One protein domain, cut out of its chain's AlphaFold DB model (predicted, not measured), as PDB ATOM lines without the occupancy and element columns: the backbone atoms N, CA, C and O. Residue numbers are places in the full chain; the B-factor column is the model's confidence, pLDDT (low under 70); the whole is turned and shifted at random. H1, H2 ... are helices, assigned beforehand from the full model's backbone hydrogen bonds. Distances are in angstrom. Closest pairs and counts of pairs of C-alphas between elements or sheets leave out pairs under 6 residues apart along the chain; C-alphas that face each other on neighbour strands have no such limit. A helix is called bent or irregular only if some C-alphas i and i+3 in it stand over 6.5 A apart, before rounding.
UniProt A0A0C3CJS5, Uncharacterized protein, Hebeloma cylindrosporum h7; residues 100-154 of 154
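What this domain is: This is residues 100 to 154 of the 154 residues of an uncharacterized protein of Hebeloma cylindrosporum h7 (UniProt A0A0C3CJS5). One long straight helix, H1, makes the length, and after an arched link, residues 134 to 139, a shorter helix, H2, folds back at a slant past the last part of H1, like a bent arm with a wide gap between the two. The printed part has 55 residues with two named helices, H1 then H2, and no named strand, and its class is all helix. It is extended, with a radius of gyration of the C-alphas of 18.5 A and spans of 58 by 28 by 7 A.

Where its parts are: H1, residues 100 to 133, begins with C-alpha 100 at (118.770, 181.447, 148.994) and measures 50.0 A from first to last C-alpha. H2, residues 140 to 153, measures 20.6 A and ends with C-alpha 153 at (150.736, 156.989, 139.484).

How they stand to each other: H1 and H2 are apart, and a short link of 6 residues joins them. In both helices each O i to N i+4 pair is within hydrogen-bond range.

The domain as a whole: The C-alphas farthest apart, those of Arg 100 and Gly 139, are 57.8 A apart. The printed part has no cut and ends at the chain's last residue. Mean pLDDT of the printed part is 73.6; 23 residues are under 70, among them residues 128 to 143.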
ATOM      1  N   ARG A 100     117.486 180.933 149.504       74.00
ATOM      2  CA  ARG A 100     118.770 181.447 148.994       74.00
ATOM      3  C   ARG A 100     119.804 181.628 150.108       74.00
ATOM      4  O   ARG A 100     120.956 181.246 149.923       74.00
ATOM      5  N   ILE A 101     119.391 182.160 151.261       76.19
ATOM      6  CA  ILE A 101     120.258 182.320 152.439       76.19
ATOM      7  C   ILE A 101     120.726 180.948 152.949       76.19
ATOM      8  O   ILE A 101     121.918 180.767 153.193       76.19
ATOM      9  N   ALA A 102     119.827 179.962 153.028       78.12
ATOM     10  CA  ALA A 102     120.175 178.599 153.431       78.12
ATOM     11  C   ALA A 102     121.177 177.931 152.466       78.12
ATOM     12  O   ALA A 102     122.165 177.350 152.915       78.12
ATOM     13  N   THR A 103     120.980 178.054 151.145       81.12
ATOM     14  CA  THR A 103     121.926 177.522 150.148       81.12
ATOM     15  C   THR A 103     123.304 178.180 150.258       81.12
ATOM     16  O   THR A 103     124.308 177.472 150.281       81.12
ATOM     17  N   LEU A 104     123.371 179.511 150.384       81.00
ATOM     18  CA  LEU A 104     124.644 180.224 150.546       81.00
ATOM     19  C   LEU A 104     125.362 179.823 151.843       81.00
ATOM     20  O   LEU A 104     126.566 179.569 151.814       81.00
ATOM     21  N   GLY A 105     124.634 179.691 152.957       85.62
ATOM     22  CA  GLY A 105     125.186 179.208 154.225       85.62
ATOM     23  C   GLY A 105     125.801 177.809 154.106       85.62
ATOM     24  O   GLY A 105     126.932 177.595 154.543       85.62
ATOM     25  N   LEU A 106     125.112 176.876 153.440       81.06
ATOM     26  CA  LEU A 106     125.636 175.531 153.173       81.06
ATOM     27  C   LEU A 106     126.898 175.557 152.293       81.06
ATOM     28  O   LEU A 106     127.847 174.825 152.577       81.06
ATOM     29  N   CYS A 107     126.959 176.424 151.277       84.25
ATOM     30  CA  CYS A 107     128.169 176.608 150.469       84.25
ATOM     31  C   CYS A 107     129.356 177.115 151.308       84.25
ATOM     32  O   CYS A 107     130.444 176.546 151.214       84.25
ATOM     33  N   PHE A 108     129.157 178.123 152.165       88.00
ATOM     34  CA  PHE A 108     130.215 178.623 153.055       88.00
ATOM     35  C   PHE A 108     130.708 177.555 154.042       88.00
ATOM     36  O   PHE A 108     131.918 177.411 154.227       88.00
ATOM     37  N   VAL A 109     129.803 176.756 154.623       87.94
ATOM     38  CA  VAL A 109     130.173 175.637 155.509       87.94
ATOM     39  C   VAL A 109     131.000 174.586 154.763       87.94
ATOM     40  O   VAL A 109     132.031 174.154 155.276       87.94
ATOM     41  N   MET A 110     130.617 174.213 153.537       83.50
ATOM     42  CA  MET A 110     131.384 173.249 152.732       83.50
ATOM     43  C   MET A 110     132.788 173.765 152.379       83.50
ATOM     44  O   MET A 110     133.764 173.014 152.484       83.50
ATOM     45  N   VAL A 111     132.924 175.046 152.019       89.88
ATOM     46  CA  VAL A 111     134.232 175.679 151.762       89.88
ATOM     47  C   VAL A 111     135.100 175.691 153.026       89.88
ATOM     48  O   VAL A 111     136.268 175.309 152.959       89.88
ATOM     49  N   ALA A 112     134.536 176.042 154.186       89.75
ATOM     50  CA  ALA A 112     135.257 176.030 155.460       89.75
ATOM     51  C   ALA A 112     135.730 174.617 155.854       89.75
ATOM     52  O   ALA A 112     136.893 174.435 156.213       89.75
ATOM     53  N   VAL A 113     134.871 173.600 155.718       90.56
ATOM     54  CA  VAL A 113     135.237 172.191 155.963       90.56
ATOM     55  C   VAL A 113     136.347 171.734 155.010       90.56
ATOM     56  O   VAL A 113     137.301 171.090 155.446       90.56
ATOM     57  N   THR A 114     136.283 172.121 153.733       87.88
ATOM     58  CA  THR A 114     137.323 171.800 152.741       87.88
ATOM     59  C   THR A 114     138.666 172.442 153.108       87.88
ATOM     60  O   THR A 114     139.696 171.768 153.085       87.88
ATOM     61  N   ALA A 115     138.663 173.713 153.522       90.94
ATOM     62  CA  ALA A 115     139.865 174.412 153.975       90.94
ATOM     63  C   ALA A 115     140.488 173.755 155.223       90.94
ATOM     64  O   ALA A 115     141.701 173.547 155.265       90.94
ATOM     65  N   ILE A 116     139.670 173.347 156.202       92.19
ATOM     66  CA  ILE A 116     140.134 172.623 157.398       92.19
ATOM     67  C   ILE A 116     140.780 171.281 157.015       92.19
ATOM     68  O   ILE A 116     141.856 170.959 157.516       92.19
ATOM     69  N   ILE A 117     140.178 170.520 156.093       89.19
ATOM     70  CA  ILE A 117     140.740 169.248 155.608       89.19
ATOM     71  C   ILE A 117     142.100 169.466 154.925       89.19
ATOM     72  O   ILE A 117     143.039 168.715 155.192       89.19
ATOM     73  N   LEU A 118     142.241 170.509 154.099       91.12
ATOM     74  CA  LEU A 118     143.511 170.853 153.445       91.12
ATOM     75  C   LEU A 118     144.598 171.264 154.455       91.12
ATOM     76  O   LEU A 118     145.746 170.841 154.320       91.12
ATOM     77  N   ILE A 119     144.241 172.026 155.495       92.94
ATOM     78  CA  ILE A 119     145.162 172.405 156.582       92.94
ATOM     79  C   ILE A 119     145.620 171.164 157.361       92.94
ATOM     80  O   ILE A 119     146.820 170.980 157.571       92.94
ATOM     81  N   LEU A 120     144.697 170.275 157.741       90.88
ATOM     82  CA  LEU A 120     145.026 169.028 158.440       90.88
ATOM     83  C   LEU A 120     145.900 168.102 157.581       90.88
ATOM     84  O   LEU A 120     146.853 167.516 158.097       90.88
ATOM     85  N   TYR A 121     145.635 168.015 156.274       85.12
ATOM     86  CA  TYR A 121     146.478 167.277 155.330       85.12
ATOM     87  C   TYR A 121     147.891 167.873 155.238       85.12
ATOM     88  O   TYR A 121     148.871 167.133 155.307       85.12
ATOM     89  N   PHE A 122     148.023 169.201 155.157       89.44
ATOM     90  CA  PHE A 122     149.324 169.874 155.131       89.44
ATOM     91  C   PHE A 122     150.122 169.655 156.428       89.44
ATOM     92  O   PHE A 122     151.320 169.372 156.374       89.44
ATOM     93  N   ILE A 123     149.466 169.713 157.592       86.75
ATOM     94  CA  ILE A 123     150.089 169.407 158.891       86.75
ATOM     95  C   ILE A 123     150.544 167.940 158.937       86.75
ATOM     96  O   ILE A 123     151.690 167.665 159.294       86.75
ATOM     97  N   ALA A 124     149.690 166.998 158.522       77.25
ATOM     98  CA  ALA A 124     150.032 165.576 158.466       77.25
ATOM     99  C   ALA A 124     151.204 165.294 157.508       77.25
ATOM    100  O   ALA A 124     152.099 164.523 157.848       77.25
ATOM    101  N   TRP A 125     151.251 165.965 156.354       83.88
ATOM    102  CA  TRP A 125     152.352 165.891 155.390       83.88
ATOM    103  C   TRP A 125     153.676 166.409 155.975       83.88
ATOM    104  O   TRP A 125     154.698 165.720 155.915       83.88
ATOM    105  N   LYS A 126     153.664 167.592 156.604       81.00
ATOM    106  CA  LYS A 126     154.857 168.200 157.224       81.00
ATOM    107  C   LYS A 126     155.379 167.372 158.405       81.00
ATOM    108  O   LYS A 126     156.589 167.177 158.510       81.00
ATOM    109  N   ASN A 127     154.488 166.834 159.237       75.06
ATOM    110  CA  ASN A 127     154.859 165.966 160.359       75.06
ATOM    111  C   ASN A 127     155.321 164.577 159.883       75.06
ATOM    112  O   ASN A 127     156.270 164.024 160.436       75.06
ATOM    113  N   GLY A 128     154.712 164.036 158.822       66.31
ATOM    114  CA  GLY A 128     155.146 162.794 158.182       66.31
ATOM    115  C   GLY A 128     156.579 162.891 157.655       66.31
ATOM    116  O   GLY A 128     157.403 162.036 157.969       66.31
ATOM    117  N   LEU A 129     156.912 163.976 156.945       68.19
ATOM    118  CA  LEU A 129     158.279 164.258 156.481       68.19
ATOM    119  C   LEU A 129     159.310 164.269 157.629       68.19
ATOM    120  O   LEU A 129     160.377 163.674 157.485       68.19
ATOM    121  N   ALA A 130     158.980 164.861 158.782       61.88
ATOM    122  CA  ALA A 130     159.850 164.853 159.966       61.88
ATOM    123  C   ALA A 130     159.999 163.454 160.612       61.88
ATOM    124  O   ALA A 130     161.050 163.107 161.163       61.88
ATOM    125  N   HIS A 131     158.967 162.609 160.511       55.03
ATOM    126  CA  HIS A 131     159.028 161.212 160.962       55.03
ATOM    127  C   HIS A 131     159.870 160.326 160.030       55.03
ATOM    128  O   HIS A 131     160.452 159.337 160.475       55.03
ATOM    129  N   PHE A 132     159.985 160.693 158.749       50.59
ATOM    130  CA  PHE A 132     160.899 160.040 157.807       50.59
ATOM    131  C   PHE A 132     162.351 160.515 157.969       50.59
ATOM    132  O   PHE A 132     163.253 159.684 157.915       50.59
ATOM    133  N   SER A 133     162.608 161.799 158.250       56.00
ATOM    134  CA  SER A 133     163.984 162.300 158.441       56.00
ATOM    135  C   SER A 133     164.681 161.773 159.702       56.00
ATOM    136  O   SER A 133     165.899 161.872 159.811       56.00
ATOM    137  N   SER A 134     163.929 161.223 160.660       56.84
ATOM    138  CA  SER A 134     164.448 160.627 161.903       56.84
ATOM    139  C   SER A 134     164.575 159.097 161.855       56.84
ATOM    140  O   SER A 134     165.265 158.512 162.689       56.84
ATOM    141  N   ARG A 135     163.962 158.428 160.868       54.41
ATOM    142  CA  ARG A 135     164.076 156.976 160.657       54.41
ATOM    143  C   ARG A 135     165.020 156.689 159.497       54.41
ATOM    144  O   ARG A 135     164.580 156.547 158.361       54.41
ATOM    145  N   GLN A 136     166.313 156.575 159.809       48.25
ATOM    146  CA  GLN A 136     167.359 156.213 158.848       48.25
ATOM    147  C   GLN A 136     166.916 154.982 158.022       48.25
ATOM    148  O   GLN A 136     166.651 153.922 158.602       48.25
ATOM    149  N   PRO A 137     166.758 155.104 156.690       51.75
ATOM    150  CA  PRO A 137     166.060 154.092 155.912       51.75
ATOM    151  C   PRO A 137     166.924 152.842 155.743       51.75
ATOM    152  O   PRO A 137     167.864 152.810 154.952       51.75
ATOM    153  N   SER A 138     166.561 151.758 156.435       58.59
ATOM    154  CA  SER A 138     167.019 150.429 156.016       58.59
ATOM    155  C   SER A 138     166.528 150.188 154.582       58.59
ATOM    156  O   SER A 138     165.333 150.315 154.312       58.59
ATOM    157  N   GLY A 139     167.434 149.875 153.645       59.31
ATOM    158  CA  GLY A 139     167.188 150.013 152.194       59.31
ATOM    159  C   GLY A 139     165.990 149.240 151.612       59.31
ATOM    160  O   GLY A 139     165.541 149.533 150.508       59.31
ATOM    161  N   LYS A 140     165.412 148.297 152.369       63.22
ATOM    162  CA  LYS A 140     164.144 147.621 152.042       63.22
ATOM    163  C   LYS A 140     162.930 148.566 152.064       63.22
ATOM    164  O   LYS A 140     161.965 148.332 151.339       63.22
ATOM    165  N   TRP A 141     162.954 149.616 152.887       60.06
ATOM    166  CA  TRP A 141     161.865 150.597 152.963       60.06
ATOM    167  C   TRP A 141     161.819 151.492 151.726       60.06
ATOM    168  O   TRP A 141     160.734 151.715 151.195       60.06
ATOM    169  N   GLU A 142     162.970 151.951 151.224       64.75
ATOM    170  CA  GLU A 142     163.018 152.811 150.037       64.75
ATOM    171  C   GLU A 142     162.476 152.087 148.797       64.75
ATOM    172  O   GLU A 142     161.607 152.621 148.111       64.75
ATOM    173  N   SER A 143     162.909 150.846 148.543       69.19
ATOM    174  CA  SER A 143     162.417 150.066 147.398       69.19
ATOM    175  C   SER A 143     160.912 149.792 147.482       69.19
ATOM    176  O   SER A 143     160.202 149.965 146.490       69.19
ATOM    177  N   THR A 144     160.402 149.453 148.671       73.88
ATOM    178  CA  THR A 144     158.965 149.231 148.906       73.88
ATOM    179  C   THR A 144     158.148 150.510 148.694       73.88
ATOM    180  O   THR A 144     157.101 150.477 148.046       73.88
ATOM    181  N   TYR A 145     158.628 151.654 149.191       57.97
ATOM    182  CA  TYR A 145     157.929 152.937 149.068       57.97
ATOM    183  C   TYR A 145     157.960 153.477 147.630       57.97
ATOM    184  O   TYR A 145     156.951 153.961 147.122       57.97
ATOM    185  N   ARG A 146     159.087 153.312 146.929       70.81
ATOM    186  CA  ARG A 146     159.255 153.684 145.515       70.81
ATOM    187  C   ARG A 146     158.367 152.839 144.593       70.81
ATOM    188  O   ARG A 146     157.771 153.382 143.667       70.81
ATOM    189  N   TYR A 147     158.206 151.547 144.893       73.19
ATOM    190  CA  TYR A 147     157.245 150.660 144.226       73.19
ATOM    191  C   TYR A 147     155.784 151.068 144.495       73.19
ATOM    192  O   TYR A 147     154.980 151.115 143.564       73.19
ATOM    193  N   LEU A 148     155.445 151.434 145.739       66.31
ATOM    194  CA  LEU A 148     154.118 151.957 146.096       66.31
ATOM    195  C   LEU A 148     153.778 153.263 145.363       66.31
ATOM    196  O   LEU A 148     152.673 153.383 144.837       66.31
ATOM    197  N   ILE A 149     154.715 154.213 145.281       69.25
ATOM    198  CA  ILE A 149     154.520 155.474 144.545       69.25
ATOM    199  C   ILE A 149     154.299 155.200 143.054       69.25
ATOM    200  O   ILE A 149     153.313 155.677 142.497       69.25
ATOM    201  N   LEU A 150     155.154 154.387 142.420       70.62
ATOM    202  CA  LEU A 150     155.005 154.029 141.002       70.62
ATOM    203  C   LEU A 150     153.645 153.373 140.714       70.62
ATOM    204  O   LEU A 150     152.999 153.725 139.732       70.62
ATOM    205  N   ARG A 151     153.168 152.498 141.608       63.62
ATOM    206  CA  ARG A 151     151.852 151.845 141.505       63.62
ATOM    207  C   ARG A 151     150.658 152.755 141.850       63.62
ATOM    208  O   ARG A 151     149.521 152.344 141.660       63.62
ATOM    209  N   THR A 152     150.891 153.963 142.364       65.38
ATOM    210  CA  THR A 152     149.835 154.956 142.664       65.38
ATOM    211  C   THR A 152     149.742 156.046 141.582       65.38
ATOM    212  O   THR A 152     148.831 156.867 141.607       65.38
ATOM    213  N   ILE A 153     150.688 156.065 140.635       61.06
ATOM    214  CA  ILE A 153     150.736 156.989 139.484       61.06
ATOM    215  C   ILE A 153     150.217 156.314 138.192       61.06
ATOM    216  O   ILE A 153     149.917 157.007 137.221       61.06
ATOM    217  N   GLN A 154     150.102 154.979 138.194       47.06
ATOM    218  CA  GLN A 154     149.491 154.147 137.145       47.06
ATOM    219  C   GLN A 154     148.014 153.861 137.443       47.06
ATOM    220  O   GLN A 154     147.234 153.858 136.468       47.06
TER     221      GLN A 154